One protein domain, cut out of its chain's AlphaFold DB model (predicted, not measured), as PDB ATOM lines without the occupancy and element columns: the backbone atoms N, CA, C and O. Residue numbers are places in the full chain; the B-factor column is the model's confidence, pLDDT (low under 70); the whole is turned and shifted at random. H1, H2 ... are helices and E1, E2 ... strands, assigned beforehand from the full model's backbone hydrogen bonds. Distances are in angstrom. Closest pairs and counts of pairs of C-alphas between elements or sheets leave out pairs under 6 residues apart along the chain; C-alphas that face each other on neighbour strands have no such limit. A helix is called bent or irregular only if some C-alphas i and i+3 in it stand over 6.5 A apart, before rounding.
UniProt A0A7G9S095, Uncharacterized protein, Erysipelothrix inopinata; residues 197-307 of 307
ATOM      1  N   LEU A 197     -24.308 -47.284  -1.708       97.88
ATOM      2  CA  LEU A 197     -24.193 -47.036  -3.137       97.88
ATOM      3  C   LEU A 197     -24.106 -45.537  -3.421       97.88
ATOM      4  O   LEU A 197     -24.816 -44.730  -2.820       97.88
ATOM      5  N   LYS A 198     -23.258 -45.178  -4.381       97.12
ATOM      6  CA  LYS A 198     -23.266 -43.869  -5.043       97.12
ATOM      7  C   LYS A 198     -23.601 -44.062  -6.515       97.12
ATOM      8  O   LYS A 198     -23.280 -45.103  -7.083       97.12
ATOM      9  N   ILE A 199     -24.203 -43.064  -7.139       97.44
ATOM     10  CA  ILE A 199     -24.482 -43.058  -8.575       97.44
ATOM     11  C   ILE A 199     -23.908 -41.800  -9.208       97.44
ATOM     12  O   ILE A 199     -23.954 -40.734  -8.601       97.44
ATOM     13  N   VAL A 200     -23.413 -41.932 -10.436       96.88
ATOM     14  CA  VAL A 200     -23.173 -40.815 -11.352       96.88
ATOM     15  C   VAL A 200     -24.089 -41.014 -12.553       96.88
ATOM     16  O   VAL A 200     -24.029 -42.048 -13.219       96.88
ATOM     17  N   SER A 201     -24.963 -40.045 -12.809       96.94
ATOM     18  CA  SER A 201     -25.917 -40.045 -13.916       96.94
ATOM     19  C   SER A 201     -25.680 -38.831 -14.799       96.94
ATOM     20  O   SER A 201     -25.751 -37.700 -14.325       96.94
ATOM     21  N   VAL A 202     -25.456 -39.047 -16.090       98.06
ATOM     22  CA  VAL A 202     -25.267 -37.982 -17.076       98.06
ATOM     23  C   VAL A 202     -26.259 -38.165 -18.215       98.06
ATOM     24  O   VAL A 202     -26.297 -39.219 -18.845       98.06
ATOM     25  N   THR A 203     -27.038 -37.123 -18.499       98.12
ATOM     26  CA  THR A 203     -27.967 -37.079 -19.634       98.12
ATOM     27  C   THR A 203     -27.604 -35.921 -20.556       98.12
ATOM     28  O   THR A 203     -27.499 -34.780 -20.097       98.12
ATOM     29  N   ARG A 204     -27.403 -36.183 -21.848       97.62
ATOM     30  CA  ARG A 204     -26.985 -35.197 -22.858       97.62
ATOM     31  C   ARG A 204     -27.835 -35.314 -24.112       97.62
ATOM     32  O   ARG A 204     -28.259 -36.403 -24.482       97.62
ATOM     33  N   GLU A 205     -28.040 -34.192 -24.785       97.44
ATOM     34  CA  GLU A 205     -28.505 -34.201 -26.168       97.44
ATOM     35  C   GLU A 205     -27.366 -34.695 -27.071       97.44
ATOM     36  O   GLU A 205     -26.240 -34.198 -26.992       97.44
ATOM     37  N   LEU A 206     -27.644 -35.706 -27.892       96.88
ATOM     38  CA  LEU A 206     -26.689 -36.297 -28.833       96.88
ATOM     39  C   LEU A 206     -26.832 -35.717 -30.250       96.88
ATOM     40  O   LEU A 206     -25.977 -35.968 -31.100       96.88
ATOM     41  N   GLY A 207     -27.880 -34.920 -30.475       96.75
ATOM     42  CA  GLY A 207     -28.287 -34.375 -31.767       96.75
ATOM     43  C   GLY A 207     -29.407 -35.190 -32.418       96.75
ATOM     44  O   GLY A 207     -29.706 -36.312 -32.011       96.75
ATOM     45  N   GLY A 208     -30.058 -34.601 -33.425       96.69
ATOM     46  CA  GLY A 208     -31.095 -35.269 -34.225       96.69
ATOM     47  C   GLY A 208     -32.373 -35.646 -33.466       96.69
ATOM     48  O   GLY A 208     -33.082 -36.554 -33.894       96.69
ATOM     49  N   GLY A 209     -32.638 -35.006 -32.322       97.69
ATOM     50  CA  GLY A 209     -33.751 -35.359 -31.436       97.69
ATOM     51  C   GLY A 209     -33.494 -36.602 -30.580       97.69
ATOM     52  O   GLY A 209     -34.446 -37.249 -30.147       97.69
ATOM     53  N   ILE A 210     -32.226 -36.963 -30.347       98.25
ATOM     54  CA  ILE A 210     -31.831 -38.078 -29.480       98.25
ATOM     55  C   ILE A 210     -31.127 -37.562 -28.224       98.25
ATOM     56  O   ILE A 210     -30.237 -36.713 -28.289       98.25
ATOM     57  N   PHE A 211     -31.483 -38.130 -27.072       98.50
ATOM     58  CA  PHE A 211     -30.879 -37.829 -25.776       98.50
ATOM     59  C   PHE A 211     -30.273 -39.095 -25.173       98.50
ATOM     60  O   PHE A 211     -30.994 -40.045 -24.888       98.50
ATOM     61  N   GLY A 212     -28.965 -39.115 -24.947       98.38
ATOM     62  CA  GLY A 212     -28.273 -40.224 -24.293       98.38
ATOM     63  C   GLY A 212     -28.279 -40.040 -22.784       98.38
ATOM     64  O   GLY A 212     -28.026 -38.937 -22.298       98.38
ATOM     65  N   SER A 213     -28.540 -41.107 -22.033       98.06
ATOM     66  CA  SER A 213     -28.432 -41.115 -20.576       98.06
ATOM     67  C   SER A 213     -27.591 -42.289 -20.113       98.06
ATOM     68  O   SER A 213     -27.941 -43.434 -20.375       98.06
ATOM     69  N   LEU A 214     -26.532 -42.004 -19.363       98.06
ATOM     70  CA  LEU A 214     -25.664 -42.996 -18.744       98.06
ATOM     71  C   LEU A 214     -25.734 -42.876 -17.224       98.06
ATOM     72  O   LEU A 214     -25.490 -41.807 -16.676       98.06
ATOM     73  N   GLN A 215     -26.034 -43.982 -16.559       97.50
ATOM     74  CA  GLN A 215     -26.009 -44.144 -15.113       97.50
ATOM     75  C   GLN A 215     -24.972 -45.201 -14.741       97.50
ATOM     76  O   GLN A 215     -25.005 -46.314 -15.268       97.50
ATOM     77  N   VAL A 216     -24.075 -44.866 -13.817       97.62
ATOM     78  CA  VAL A 216     -23.079 -45.792 -13.272       97.62
ATOM     79  C   VAL A 216     -23.198 -45.796 -11.758       97.62
ATOM     80  O   VAL A 216     -23.082 -44.751 -11.116       97.62
ATOM     81  N   VAL A 217     -23.449 -46.971 -11.190       97.56
ATOM     82  CA  VAL A 217     -23.617 -47.169  -9.751       97.56
ATOM     83  C   VAL A 217     -22.368 -47.830  -9.198       97.56
ATOM     84  O   VAL A 217     -21.921 -48.862  -9.697       97.56
ATOM     85  N   TYR A 218     -21.834 -47.256  -8.128       96.94
ATOM     86  CA  TYR A 218     -20.649 -47.746  -7.447       96.94
ATOM     87  C   TYR A 218     -20.984 -48.151  -6.019       96.94
ATOM     88  O   TYR A 218     -21.733 -47.462  -5.324       96.94
ATOM     89  N   ASN A 219     -20.348 -49.213  -5.542       97.19
ATOM     90  CA  ASN A 219     -20.243 -49.458  -4.112       97.19
ATOM     91  C   ASN A 219     -19.237 -48.460  -3.507       97.19
ATOM     92  O   ASN A 219     -18.121 -48.326  -4.001       97.19
ATOM     93  N   LYS A 220     -19.623 -47.743  -2.448       94.88
ATOM     94  CA  LYS A 220     -18.799 -46.680  -1.845       94.88
ATOM     95  C   LYS A 220     -17.589 -47.204  -1.076       94.88
ATOM     96  O   LYS A 220     -16.600 -46.488  -0.977       94.88
ATOM     97  N   GLU A 221     -17.662 -48.419  -0.543       95.12
ATOM     98  CA  GLU A 221     -16.575 -49.025   0.230       95.12
ATOM     99  C   GLU A 221     -15.490 -49.591  -0.685       95.12
ATOM    100  O   GLU A 221     -14.303 -49.376  -0.459       95.12
ATOM    101  N   THR A 222     -15.894 -50.300  -1.739       95.69
ATOM    102  CA  THR A 222     -14.961 -50.960  -2.661       95.69
ATOM    103  C   THR A 222     -14.604 -50.099  -3.869       95.69
ATOM    104  O   THR A 222     -13.656 -50.415  -4.584       95.69
ATOM    105  N   ASN A 223     -15.365 -49.026  -4.111       92.81
ATOM    106  CA  ASN A 223     -15.314 -48.187  -5.309       92.81
ATOM    107  C   ASN A 223     -15.520 -48.964  -6.627       92.81
ATOM    108  O   ASN A 223     -15.170 -48.477  -7.701       92.81
ATOM    109  N   LYS A 224     -16.100 -50.167  -6.553       95.12
ATOM    110  CA  LYS A 224     -16.393 -51.026  -7.706       95.12
ATOM    111  C   LYS A 224     -17.699 -50.618  -8.365       95.12
ATOM    112  O   LYS A 224     -18.650 -50.267  -7.663       95.12
ATOM    113  N   ILE A 225     -17.755 -50.707  -9.693       96.06
ATOM    114  CA  ILE A 225     -19.008 -50.569 -10.441       96.06
ATOM    115  C   ILE A 225     -19.872 -51.794 -10.135       96.06
ATOM    116  O   ILE A 225     -19.452 -52.920 -10.370       96.06
ATOM    117  N   VAL A 226     -21.067 -51.568  -9.595       96.25
ATOM    118  CA  VAL A 226     -22.037 -52.632  -9.285       96.25
ATOM    119  C   VAL A 226     -23.243 -52.609 -10.208       96.25
ATOM    120  O   VAL A 226     -23.957 -53.602 -10.301       96.25
ATOM    121  N   ASP A 227     -23.476 -51.482 -10.884       95.88
ATOM    122  CA  ASP A 227     -24.496 -51.403 -11.911       95.88
ATOM    123  C   ASP A 227     -24.176 -50.349 -12.974       95.88
ATOM    124  O   ASP A 227     -23.440 -49.387 -12.740       95.88
ATOM    125  N   PHE A 228     -24.764 -50.537 -14.147       94.75
ATOM    126  CA  PHE A 228     -24.645 -49.681 -15.312       94.75
ATOM    127  C   PHE A 228     -25.975 -49.678 -16.071       94.75
ATOM    128  O   PHE A 228     -26.566 -50.730 -16.324       94.75
ATOM    129  N   HIS A 229     -26.425 -48.500 -16.492       95.75
ATOM    130  CA  HIS A 229     -27.570 -48.362 -17.381       95.75
ATOM    131  C   HIS A 229     -27.307 -47.268 -18.415       95.75
ATOM    132  O   HIS A 229     -27.042 -46.122 -18.055       95.75
ATOM    133  N   TYR A 230     -27.397 -47.630 -19.694       98.06
ATOM    134  CA  TYR A 230     -27.366 -46.690 -20.809       98.06
ATOM    135  C   TYR A 230     -28.661 -46.798 -21.607       98.06
ATOM    136  O   TYR A 230     -29.145 -47.899 -21.860       98.06
ATOM    137  N   ASP A 231     -29.212 -45.657 -22.000       98.12
ATOM    138  CA  ASP A 231     -30.377 -45.585 -22.875       98.12
ATOM    139  C   ASP A 231     -30.299 -44.331 -23.750       98.12
ATOM    140  O   ASP A 231     -29.634 -43.347 -23.411       98.12
ATOM    141  N   GLU A 232     -31.012 -44.366 -24.866       98.31
ATOM    142  CA  GLU A 232     -31.185 -43.252 -25.785       98.31
ATOM    143  C   GLU A 232     -32.673 -42.965 -25.945       98.31
ATOM    144  O   GLU A 232     -33.452 -43.828 -26.337       98.31
ATOM    145  N   PHE A 233     -33.076 -41.739 -25.645       98.56
ATOM    146  CA  PHE A 233     -34.461 -41.299 -25.692       98.56
ATOM    147  C   PHE A 233     -34.706 -40.506 -26.964       98.56
ATOM    148  O   PHE A 233     -33.920 -39.620 -27.302       98.56
ATOM    149  N   PHE A 234     -35.814 -40.798 -27.633       98.56
ATOM    150  CA  PHE A 234     -36.351 -39.912 -28.654       98.56
ATOM    151  C   PHE A 234     -36.896 -38.642 -27.997       98.56
ATOM    152  O   PHE A 234     -37.330 -38.669 -26.839       98.56
ATOM    153  N   ALA A 235     -36.873 -37.539 -28.739       98.12
ATOM    154  CA  ALA A 235     -37.400 -36.261 -28.293       98.12
ATOM    155  C   ALA A 235     -38.884 -36.339 -27.911       98.12
ATOM    156  O   ALA A 235     -39.612 -37.260 -28.306       98.12
ATOM    157  N   ASP A 236     -39.321 -35.373 -27.104       97.12
ATOM    158  CA  ASP A 236     -40.700 -35.335 -26.623       97.12
ATOM    159  C   ASP A 236     -41.664 -34.774 -27.679       97.12
ATOM    160  O   ASP A 236     -42.866 -35.049 -27.603       97.12
ATOM    161  N   GLU A 237     -41.152 -34.045 -28.674       95.25
ATOM    162  CA  GLU A 237     -41.893 -33.576 -29.843       95.25
ATOM    163  C   GLU A 237     -41.378 -34.254 -31.124       95.25
ATOM    164  O   GLU A 237     -40.199 -34.586 -31.263       95.25
ATOM    165  N   LYS A 238     -42.291 -34.523 -32.064       95.06
ATOM    166  CA  LYS A 238     -41.982 -35.288 -33.286       95.06
ATOM    167  C   LYS A 238     -41.051 -34.527 -34.226       95.06
ATOM    168  O   LYS A 238     -40.182 -35.128 -34.840       95.06
ATOM    169  N   ASP A 239     -41.258 -33.224 -34.348       95.38
ATOM    170  CA  ASP A 239     -40.532 -32.317 -35.239       95.38
ATOM    171  C   ASP A 239     -39.095 -32.030 -34.779       95.38
ATOM    172  O   ASP A 239     -38.258 -31.644 -35.591       95.38
ATOM    173  N   GLU A 240     -38.774 -32.297 -33.511       97.00
ATOM    174  CA  GLU A 240     -37.400 -32.268 -32.999       97.00
ATOM    175  C   GLU A 240     -36.556 -33.463 -33.490       97.00
ATOM    176  O   GLU A 240     -35.325 -33.418 -33.440       97.00
ATOM    177  N   ILE A 241     -37.192 -34.534 -33.982       98.38
ATOM    178  CA  ILE A 241     -36.513 -35.725 -34.503       98.38
ATOM    179  C   ILE A 241     -36.266 -35.542 -36.001       98.38
ATOM    180  O   ILE A 241     -37.195 -35.506 -36.811       98.38
ATOM    181  N   THR A 242     -34.987 -35.453 -36.373       97.88
ATOM    182  CA  THR A 242     -34.567 -35.139 -37.749       97.88
ATOM    183  C   THR A 242     -34.895 -36.255 -38.739       97.88
ATOM    184  O   THR A 242     -35.295 -35.985 -39.867       97.88
ATOM    185  N   GLU A 243     -34.743 -37.512 -38.325       96.81
ATOM    186  CA  GLU A 243     -35.041 -38.666 -39.174       96.81
ATOM    187  C   GLU A 243     -36.552 -38.931 -39.195       96.81
ATOM    188  O   GLU A 243     -37.110 -39.461 -38.232       96.81
ATOM    189  N   GLU A 244     -37.218 -38.607 -40.309       97.00
ATOM    190  CA  GLU A 244     -38.681 -38.723 -40.457       97.00
ATOM    191  C   GLU A 244     -39.210 -40.120 -40.095       97.00
ATOM    192  O   GLU A 244     -40.238 -40.269 -39.434       97.00
ATOM    193  N   THR A 245     -38.468 -41.168 -40.465       96.56
ATOM    194  CA  THR A 245     -38.847 -42.564 -40.184       96.56
ATOM    195  C   THR A 245     -38.849 -42.909 -38.690       96.56
ATOM    196  O   THR A 245     -39.522 -43.863 -38.285       96.56
ATOM    197  N   LEU A 246     -38.144 -42.126 -37.865       97.31
ATOM    198  CA  LEU A 246     -38.035 -42.310 -36.418       97.31
ATOM    199  C   LEU A 246     -39.002 -41.425 -35.621       97.31
ATOM    200  O   LEU A 246     -39.210 -41.685 -34.436       97.31
ATOM    201  N   GLN A 247     -39.650 -40.434 -36.244       97.38
ATOM    202  CA  GLN A 247     -40.563 -39.505 -35.559       97.38
ATOM    203  C   GLN A 247     -41.722 -40.208 -34.841       97.38
ATOM    204  O   GLN A 247     -42.199 -39.748 -33.804       97.38
ATOM    205  N   LYS A 248     -42.158 -41.371 -35.342       95.69
ATOM    206  CA  LYS A 248     -43.198 -42.189 -34.694       95.69
ATOM    207  C   LYS A 248     -42.809 -42.710 -33.302       95.69
ATOM    208  O   LYS A 248     -43.700 -43.073 -32.536       95.69
ATOM    209  N   TYR A 249     -41.522 -42.712 -32.947       97.38
ATOM    210  CA  TYR A 249     -41.024 -43.177 -31.647       97.38
ATOM    211  C   TYR A 249     -40.828 -42.061 -30.612       97.38
ATOM    212  O   TYR A 249     -40.292 -42.326 -29.537       97.38
ATOM    213  N   TYR A 250     -41.266 -40.830 -30.897       97.19
ATOM    214  CA  TYR A 250     -41.229 -39.716 -29.944       97.19
ATOM    215  C   TYR A 250     -41.757 -40.110 -28.546       97.19
ATOM    216  O   TYR A 250     -42.717 -40.882 -28.415       97.19
ATOM    217  N   ARG A 251     -41.116 -39.576 -27.495       97.00
ATOM    218  CA  ARG A 251     -41.341 -39.879 -26.059       97.00
ATOM    219  C   ARG A 251     -41.017 -41.311 -25.616       97.00
ATOM    220  O   ARG A 251     -41.298 -41.677 -24.470       97.00
ATOM    221  N   GLN A 252     -40.425 -42.124 -26.484       97.75
ATOM    222  CA  GLN A 252     -39.989 -43.482 -26.163       97.75
ATOM    223  C   GLN A 252     -38.464 -43.542 -26.022       97.75
ATOM    224  O   GLN A 252     -37.754 -42.603 -26.385       97.75
ATOM    225  N   SER A 253     -37.945 -44.649 -25.495       97.81
ATOM    226  CA  SER A 253     -36.504 -44.913 -25.475       97.81
ATOM    227  C   SER A 253     -36.132 -46.085 -26.368       97.81
ATOM    228  O   SER A 253     -36.907 -47.026 -26.518       97.81
ATOM    229  N   LYS A 254     -34.939 -46.060 -26.958       97.81
ATOM    230  CA  LYS A 254     -34.433 -47.137 -27.813       97.81
ATOM    231  C   LYS A 254     -34.281 -48.450 -27.048       97.81
ATOM    232  O   LYS A 254     -34.469 -49.511 -27.636       97.81
ATOM    233  N   TYR A 255     -33.972 -48.400 -25.749       97.69
ATOM    234  CA  TYR A 255     -33.827 -49.600 -24.923       97.69
ATOM    235  C   TYR A 255     -35.172 -50.257 -24.572       97.69
ATOM    236  O   TYR A 255     -35.247 -51.483 -24.449       97.69
ATOM    237  N   GLN A 256     -36.234 -49.469 -24.369       96.94
ATOM    238  CA  GLN A 256     -37.525 -49.980 -23.889       96.94
ATOM    239  C   GLN A 256     -38.622 -50.032 -24.956       96.94
ATOM    240  O   GLN A 256     -39.589 -50.775 -24.782       96.94
ATOM    241  N   SER A 257     -38.515 -49.246 -26.026       96.88
ATOM    242  CA  SER A 257     -39.540 -49.151 -27.063       96.88
ATOM    243  C   SER A 257     -39.673 -50.461 -27.827       96.88
ATOM    244  O   SER A 257     -38.800 -50.846 -28.604       96.88
ATOM    245  N   LEU A 258     -40.809 -51.132 -27.646       91.81
ATOM    246  CA  LEU A 258     -41.102 -52.365 -28.372       91.81
ATOM    247  C   LEU A 258     -41.232 -52.136 -29.874       91.81
ATOM    248  O   LEU A 258     -40.727 -52.932 -30.668       91.81
ATOM    249  N   SER A 259     -41.909 -51.051 -30.252       93.44
ATOM    250  CA  SER A 259     -42.132 -50.706 -31.654       93.44
ATOM    251  C   SER A 259     -40.815 -50.373 -32.350       93.44
ATOM    252  O   SER A 259     -40.546 -50.924 -33.409       93.44
ATOM    253  N   TYR A 260     -39.938 -49.580 -31.726       96.75
ATOM    254  CA  TYR A 260     -38.613 -49.294 -32.275       96.75
ATOM    255  C   TYR A 260     -37.786 -50.567 -32.454       96.75
ATOM    256  O   TYR A 260     -37.288 -50.818 -33.550       96.75
ATOM    257  N   LEU A 261     -37.667 -51.388 -31.404       94.94
ATOM    258  CA  LEU A 261     -36.859 -52.609 -31.448       94.94
ATOM    259  C   LEU A 261     -37.340 -53.571 -32.543       94.94
ATOM    260  O   LEU A 261     -36.520 -54.132 -33.264       94.94
ATOM    261  N   THR A 262     -38.659 -53.710 -32.701       92.62
ATOM    262  CA  THR A 262     -39.265 -54.612 -33.693       92.62
ATOM    263  C   THR A 262     -39.147 -54.061 -35.111       92.62
ATOM    264  O   THR A 262     -38.639 -54.740 -35.999       92.62
ATOM    265  N   ASP A 263     -39.583 -52.821 -35.332       94.62
ATOM    266  CA  ASP A 263     -39.670 -52.217 -36.664       94.62
ATOM    267  C   ASP A 263     -38.294 -51.988 -37.302       94.62
ATOM    268  O   ASP A 263     -38.165 -52.018 -38.525       94.62
ATOM    269  N   THR A 264     -37.272 -51.722 -36.482       92.88
ATOM    270  CA  THR A 264     -35.903 -51.448 -36.953       92.88
ATOM    271  C   THR A 264     -34.989 -52.666 -36.870       92.88
ATOM    272  O   THR A 264     -33.846 -52.593 -37.318       92.88
ATOM    273  N   ASN A 265     -35.473 -53.783 -36.307       89.75
ATOM    274  CA  ASN A 265     -34.657 -54.953 -35.975       89.75
ATOM    275  C   ASN A 265     -33.379 -54.558 -35.201       89.75
ATOM    276  O   ASN A 265     -32.274 -55.020 -35.490       89.75
ATOM    277  N   SER A 266     -33.531 -53.624 -34.261       91.69
ATOM    278  CA  SER A 266     -32.419 -53.011 -33.537       91.69
ATOM    279  C   SER A 266     -31.923 -53.920 -32.414       91.69
ATOM    280  O   SER A 266     -32.694 -54.323 -31.544       91.69
ATOM    281  N   SER A 267     -30.609 -54.154 -32.368       93.94
ATOM    282  CA  SER A 267     -29.916 -54.870 -31.287       93.94
ATOM    283  C   SER A 267     -29.601 -53.994 -30.070       93.94
ATOM    284  O   SER A 267     -29.030 -54.489 -29.103       93.94
ATOM    285  N   PHE A 268     -29.989 -52.712 -30.074       96.19
ATOM    286  CA  PHE A 268     -29.565 -51.720 -29.075       96.19
ATOM    287  C   PHE A 268     -29.715 -52.195 -27.622       96.19
ATOM    288  O   PHE A 268     -28.788 -52.074 -26.825       96.19
ATOM    289  N   LYS A 269     -30.866 -52.783 -27.269       96.38
ATOM    290  CA  LYS A 269     -31.113 -53.306 -25.917       96.38
ATOM    291  C   LYS A 269     -30.136 -54.425 -25.540       96.38
ATOM    292  O   LYS A 269     -29.642 -54.458 -24.413       96.38
ATOM    293  N   ASP A 270     -29.869 -55.334 -26.469       96.25
ATOM    294  CA  ASP A 270     -28.979 -56.473 -26.252       96.25
ATOM    295  C   ASP A 270     -27.519 -56.020 -26.177       96.25
ATOM    296  O   ASP A 270     -26.784 -56.474 -25.298       96.25
ATOM    297  N   ASP A 271     -27.121 -55.064 -27.017       96.44
ATOM    298  CA  ASP A 271     -25.785 -54.467 -27.000       96.44
ATOM    299  C   ASP A 271     -25.517 -53.737 -25.679       96.44
ATOM    300  O   ASP A 271     -24.469 -53.941 -25.060       96.44
ATOM    301  N   VAL A 272     -26.488 -52.962 -25.183       97.19
ATOM    302  CA  VAL A 272     -26.411 -52.325 -23.859       97.19
ATOM    303  C   VAL A 272     -26.301 -53.367 -22.750       97.19
ATOM    304  O   VAL A 272     -25.475 -53.210 -21.854       97.19
ATOM    305  N   ASN A 273     -27.098 -54.440 -22.789       96.50
ATOM    306  CA  ASN A 273     -27.056 -55.488 -21.765       96.50
ATOM    307  C   ASN A 273     -25.728 -56.244 -21.755       96.50
ATOM    308  O   ASN A 273     -25.143 -56.451 -20.693       96.50
ATOM    309  N   LYS A 274     -25.221 -56.611 -22.931       95.31
ATOM    310  CA  LYS A 274     -23.912 -57.249 -23.075       95.31
ATOM    311  C   LYS A 274     -22.806 -56.343 -22.545       95.31
ATOM    312  O   LYS A 274     -21.914 -56.802 -21.830       95.31
ATOM    313  N   TYR A 275     -22.881 -55.054 -22.868       95.44
ATOM    314  CA  TYR A 275     -21.923 -54.077 -22.387       95.44
ATOM    315  C   TYR A 275     -21.999 -53.911 -20.863       95.44
ATOM    316  O   TYR A 275     -20.970 -54.017 -20.198       95.44
ATOM    317  N   ARG A 276     -23.204 -53.770 -20.294       95.38
ATOM    318  CA  ARG A 276     -23.445 -53.735 -18.840       95.38
ATOM    319  C   ARG A 276     -22.744 -54.887 -18.129       95.38
ATOM    320  O   ARG A 276     -21.997 -54.634 -17.190       95.38
ATOM    321  N   SER A 277     -22.941 -56.122 -18.596       94.25
ATOM    322  CA  SER A 277     -22.279 -57.299 -18.023       94.25
ATOM    323  C   SER A 277     -20.755 -57.161 -18.046       94.25
ATOM    324  O   SER A 277     -20.126 -57.319 -17.008       94.25
ATOM    325  N   SER A 278     -20.166 -56.761 -19.180       93.69
ATOM    326  CA  SER A 278     -18.707 -56.594 -19.272       93.69
ATOM    327  C   SER A 278     -18.146 -55.531 -18.321       93.69
ATOM    328  O   SER A 278     -17.064 -55.706 -17.768       93.69
ATOM    329  N   ILE A 279     -18.876 -54.437 -18.090       93.50
ATOM    330  CA  ILE A 279     -18.416 -53.345 -17.222       93.50
ATOM    331  C   ILE A 279     -18.540 -53.695 -15.749       93.50
ATOM    332  O   ILE A 279     -17.682 -53.293 -14.967       93.50
ATOM    333  N   VAL A 280     -19.580 -54.436 -15.371       91.81
ATOM    334  CA  VAL A 280     -19.723 -54.936 -14.001       91.81
ATOM    335  C   VAL A 280     -18.646 -55.982 -13.707       91.81
ATOM    336  O   VAL A 280     -18.017 -55.908 -12.657       91.81
ATOM    337  N   ASP A 281     -18.364 -56.888 -14.648       91.75
ATOM    338  CA  ASP A 281     -17.347 -57.934 -14.473       91.75
ATOM    339  C   ASP A 281     -15.920 -57.365 -14.406       91.75
ATOM    340  O   ASP A 281     -15.092 -57.817 -13.616       91.75
ATOM    341  N   GLU A 282     -15.617 -56.366 -15.235       92.19
ATOM    342  CA  GLU A 282     -14.284 -55.759 -15.309       92.19
ATOM    343  C   GLU A 282     -14.106 -54.552 -14.380       92.19
ATOM    344  O   GLU A 282     -12.999 -54.025 -14.256       92.19
ATOM    345  N   GLU A 283     -15.192 -54.094 -13.753       90.75
ATOM    346  CA  GLU A 283     -15.242 -52.963 -12.819       90.75
ATOM    347  C   GLU A 283     -14.676 -51.658 -13.411       90.75
ATOM    348  O   GLU A 283     -14.162 -50.795 -12.694       90.75
ATOM    349  N   LYS A 284     -14.762 -51.495 -14.739       89.56
ATOM    350  CA  LYS A 284     -14.114 -50.395 -15.465       89.56
ATOM    351  C   LYS A 284     -14.981 -49.835 -16.585       89.56
ATOM    352  O   LYS A 284     -15.163 -50.480 -17.614       89.56
ATOM    353  N   LEU A 285     -15.401 -48.578 -16.433       93.31
ATOM    354  CA  LEU A 285     -16.085 -47.826 -17.483       93.31
ATOM    355  C   LEU A 285     -15.115 -47.467 -18.620       93.31
ATOM    356  O   LEU A 285     -14.044 -46.899 -18.390       93.31
ATOM    357  N   ARG A 286     -15.501 -47.778 -19.857       93.81
ATOM    358  CA  ARG A 286     -14.717 -47.490 -21.065       93.81
ATOM    359  C   ARG A 286     -15.615 -47.101 -22.234       93.81
ATOM    360  O   ARG A 286     -16.835 -47.052 -22.104       93.81
ATOM    361  N   GLU A 287     -14.993 -46.760 -23.346       95.56
ATOM    362  CA  GLU A 287     -15.684 -46.545 -24.611       95.56
ATOM    363  C   GLU A 287     -16.153 -47.881 -25.207       95.56
ATOM    364  O   GLU A 287     -15.655 -48.954 -24.853       95.56
ATOM    365  N   SER A 288     -17.130 -47.806 -26.103       94.88
ATOM    366  CA  SER A 288     -17.707 -48.937 -26.814       94.88
ATOM    367  C   SER A 288     -17.973 -48.572 -28.267       94.88
ATOM    368  O   SER A 288     -18.764 -47.673 -28.553       94.88
ATOM    369  N   ASP A 289     -17.367 -49.317 -29.187       92.25
ATOM    370  CA  ASP A 289     -17.631 -49.167 -30.620       92.25
ATOM    371  C   ASP A 289     -19.081 -49.538 -30.966       92.25
ATOM    372  O   ASP A 289     -19.670 -48.960 -31.874       92.25
ATOM    373  N   THR A 290     -19.687 -50.479 -30.226       92.38
ATOM    374  CA  THR A 290     -21.059 -50.939 -30.492       92.38
ATOM    375  C   THR A 290     -22.115 -49.943 -30.029       92.38
ATOM    376  O   THR A 290     -23.171 -49.857 -30.643       92.38
ATOM    377  N   LEU A 291     -21.850 -49.192 -28.954       93.56
ATOM    378  CA  LEU A 291     -22.769 -48.156 -28.457       93.56
ATOM    379  C   LEU A 291     -22.513 -46.780 -29.096       93.56
ATOM    380  O   LEU A 291     -23.344 -45.882 -28.976       93.56
ATOM    381  N   GLY A 292     -21.395 -46.629 -29.808       93.94
ATOM    382  CA  GLY A 292     -21.116 -45.501 -30.689       93.94
ATOM    383  C   GLY A 292     -20.698 -44.202 -29.993       93.94
ATOM    384  O   GLY A 292     -20.552 -44.101 -28.774       93.94
ATOM    385  N   ASP A 293     -20.499 -43.166 -30.810       93.81
ATOM    386  CA  ASP A 293     -19.891 -41.900 -30.387       93.81
ATOM    387  C   ASP A 293     -20.695 -41.152 -29.321       93.81
ATOM    388  O   ASP A 293     -20.118 -40.493 -28.455       93.81
ATOM    389  N   GLY A 294     -22.027 -41.229 -29.382       93.56
ATOM    390  CA  GLY A 294     -22.905 -40.593 -28.400       93.56
ATOM    391  C   GLY A 294     -22.646 -41.119 -26.989       93.56
ATOM    392  O   GLY A 294     -22.422 -40.335 -26.065       93.56
ATOM    393  N   PHE A 295     -22.569 -42.442 -26.855       96.81
ATOM    394  CA  PHE A 295     -22.185 -43.113 -25.620       96.81
ATOM    395  C   PHE A 295     -20.762 -42.731 -25.182       96.81
ATOM    396  O   PHE A 295     -20.557 -42.315 -24.039       96.81
ATOM    397  N   ASN A 296     -19.787 -42.797 -26.096       96.75
ATOM    398  CA  ASN A 296     -18.376 -42.523 -25.798       96.75
ATOM    399  C   ASN A 296     -18.140 -41.089 -25.299       96.75
ATOM    400  O   ASN A 296     -17.353 -40.867 -24.376       96.75
ATOM    401  N   LYS A 297     -18.875 -40.107 -25.835       94.75
ATOM    402  CA  LYS A 297     -18.858 -38.726 -25.329       94.75
ATOM    403  C   LYS A 297     -19.258 -38.658 -23.855       94.75
ATOM    404  O   LYS A 297     -18.562 -38.012 -23.073       94.75
ATOM    405  N   ILE A 298     -20.334 -39.345 -23.466       96.69
ATOM    406  CA  ILE A 298     -20.817 -39.341 -22.078       96.69
ATOM    407  C   ILE A 298     -19.858 -40.111 -21.157       96.69
ATOM    408  O   ILE A 298     -19.567 -39.652 -20.052       96.69
ATOM    409  N   VAL A 299     -19.304 -41.238 -21.612       96.06
ATOM    410  CA  VAL A 299     -18.268 -41.986 -20.875       96.06
ATOM    411  C   VAL A 299     -17.071 -41.106 -20.541       96.06
ATOM    412  O   VAL A 299     -16.616 -41.082 -19.397       96.06
ATOM    413  N   ASN A 300     -16.557 -40.379 -21.533       93.56
ATOM    414  CA  ASN A 300     -15.415 -39.494 -21.341       93.56
ATOM    415  C   ASN A 300     -15.722 -38.378 -20.348       93.56
ATOM    416  O   ASN A 300     -14.851 -37.996 -19.566       93.56
ATOM    417  N   GLU A 301     -16.960 -37.890 -20.328       93.00
ATOM    418  CA  GLU A 301     -17.399 -36.917 -19.340       93.00
ATOM    419  C   GLU A 301     -17.350 -37.487 -17.913       93.00
ATOM    420  O   GLU A 301     -16.702 -36.901 -17.047       93.00
ATOM    421  N   ILE A 302     -17.935 -38.669 -17.681       92.56
ATOM    422  CA  ILE A 302     -17.915 -39.330 -16.363       92.56
ATOM    423  C   ILE A 302     -16.478 -39.632 -15.913       92.56
ATOM    424  O   ILE A 302     -16.115 -39.385 -14.759       92.56
ATOM    425  N   ASN A 303     -15.634 -40.122 -16.824       89.69
ATOM    426  CA  ASN A 303     -14.235 -40.438 -16.537       89.69
ATOM    427  C   ASN A 303     -13.383 -39.198 -16.231       89.69
ATOM    428  O   ASN A 303     -12.381 -39.315 -15.528       89.69
ATOM    429  N   ASN A 304     -13.738 -38.027 -16.761       85.50
ATOM    430  CA  ASN A 304     -13.046 -36.775 -16.453       85.50
ATOM    431  C   ASN A 304     -13.588 -36.102 -15.193       85.50
ATOM    432  O   ASN A 304     -12.828 -35.437 -14.503       85.50
ATOM    433  N   TYR A 305     -14.866 -36.307 -14.877       77.50
ATOM    434  CA  TYR A 305     -15.474 -35.845 -13.632       77.50
ATOM    435  C   TYR A 305     -14.966 -36.626 -12.405       77.50
ATOM    436  O   TYR A 305     -14.860 -36.075 -11.317       77.50
ATOM    437  N   SER A 306     -14.619 -37.905 -12.582       64.81
ATOM    438  CA  SER A 306     -14.164 -38.793 -11.498       64.81
ATOM    439  C   SER A 306     -12.656 -38.712 -11.183       64.81
ATOM    440  O   SER A 306     -12.178 -39.493 -10.358       64.81
ATOM    441  N   LYS A 307     -11.901 -37.838 -11.866       56.53
ATOM    442  CA  LYS A 307     -10.463 -37.587 -11.636       56.53
ATOM    443  C   LYS A 307     -10.263 -36.380 -10.732       56.53
ATOM    444  O   LYS A 307      -9.347 -36.458  -9.887       56.53
TER     445      LYS A 307
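What this domain is: This is residues 197 to 307 of the 307 residues of an uncharacterized protein of Erysipelothrix inopinata (UniProt A0A7G9S095). A long sheet of three strands has two helices over one face, H3 running along edge strand E3 and H4 crossing over E1 and E2, while the short helices H1 and H2 form a small head near one end of the sheet. The printed part has 111 residues; along the chain come E1, E2, E3, H1, H2, H3 and H4. The sheet, order E1 - E2 - E3, is antiparallel and a meander, each strand the antiparallel neighbour of the one before; the class is mixed, helices and strands. The whole is compact, with a radius of gyration of the C-alphas of 14.7 A, yet elongated, spanning 46 by 24 by 23 A.

Where its parts are: E1, residues 197 to 207, begins at C-alpha (-24.193, -47.036, -3.137) and is 31.6 A long; E2, 210 to 219, is 30.1 A; E3, 225 to 234, is 27.3 A. H1 is residues 244 to 249, 10.1 A, and H2 258 to 263, 8.4 A. H3, 268 to 282, is 21.0 A; H4, 292 to 305, is 20.4 A and ends at C-alpha (-15.474, -35.845, -13.632).

How they stand to each other: Hairpin E1 and E2 has N 202 and O 214 within hydrogen-bond range at 2.8 A; hairpin E2 and E3 has N 213 and O 231 at 2.8 A. H3 and H4 are on the same face, at heights over the sheet of 5.0 A and 8.6 A; their closest C-alphas to strands include Phe 228 and Arg 276, 5.5 A, and Leu 206 and Gly 294, 5.7 A. H3 and H4 are apart. H1 only grazes the sheet; it is irregular, C-alphas 245 and 248 being 7.0 A apart. H1 and H2 are close but not clearly touching, the closest C-alphas, Tyr 249 and Tyr 260, at 6.6 A. Every O i to N i+4 pair is within range in H2, H3 and H4; H1 has 0 of 2, and 2 of 3 O i to N i+3 pairs.

The domain as a whole: The farthest C-alphas, Glu 221 and Glu 244, are 47.4 A apart. The printed part has no cut and no long link; pLDDT is under 70 at residues 306 to 307.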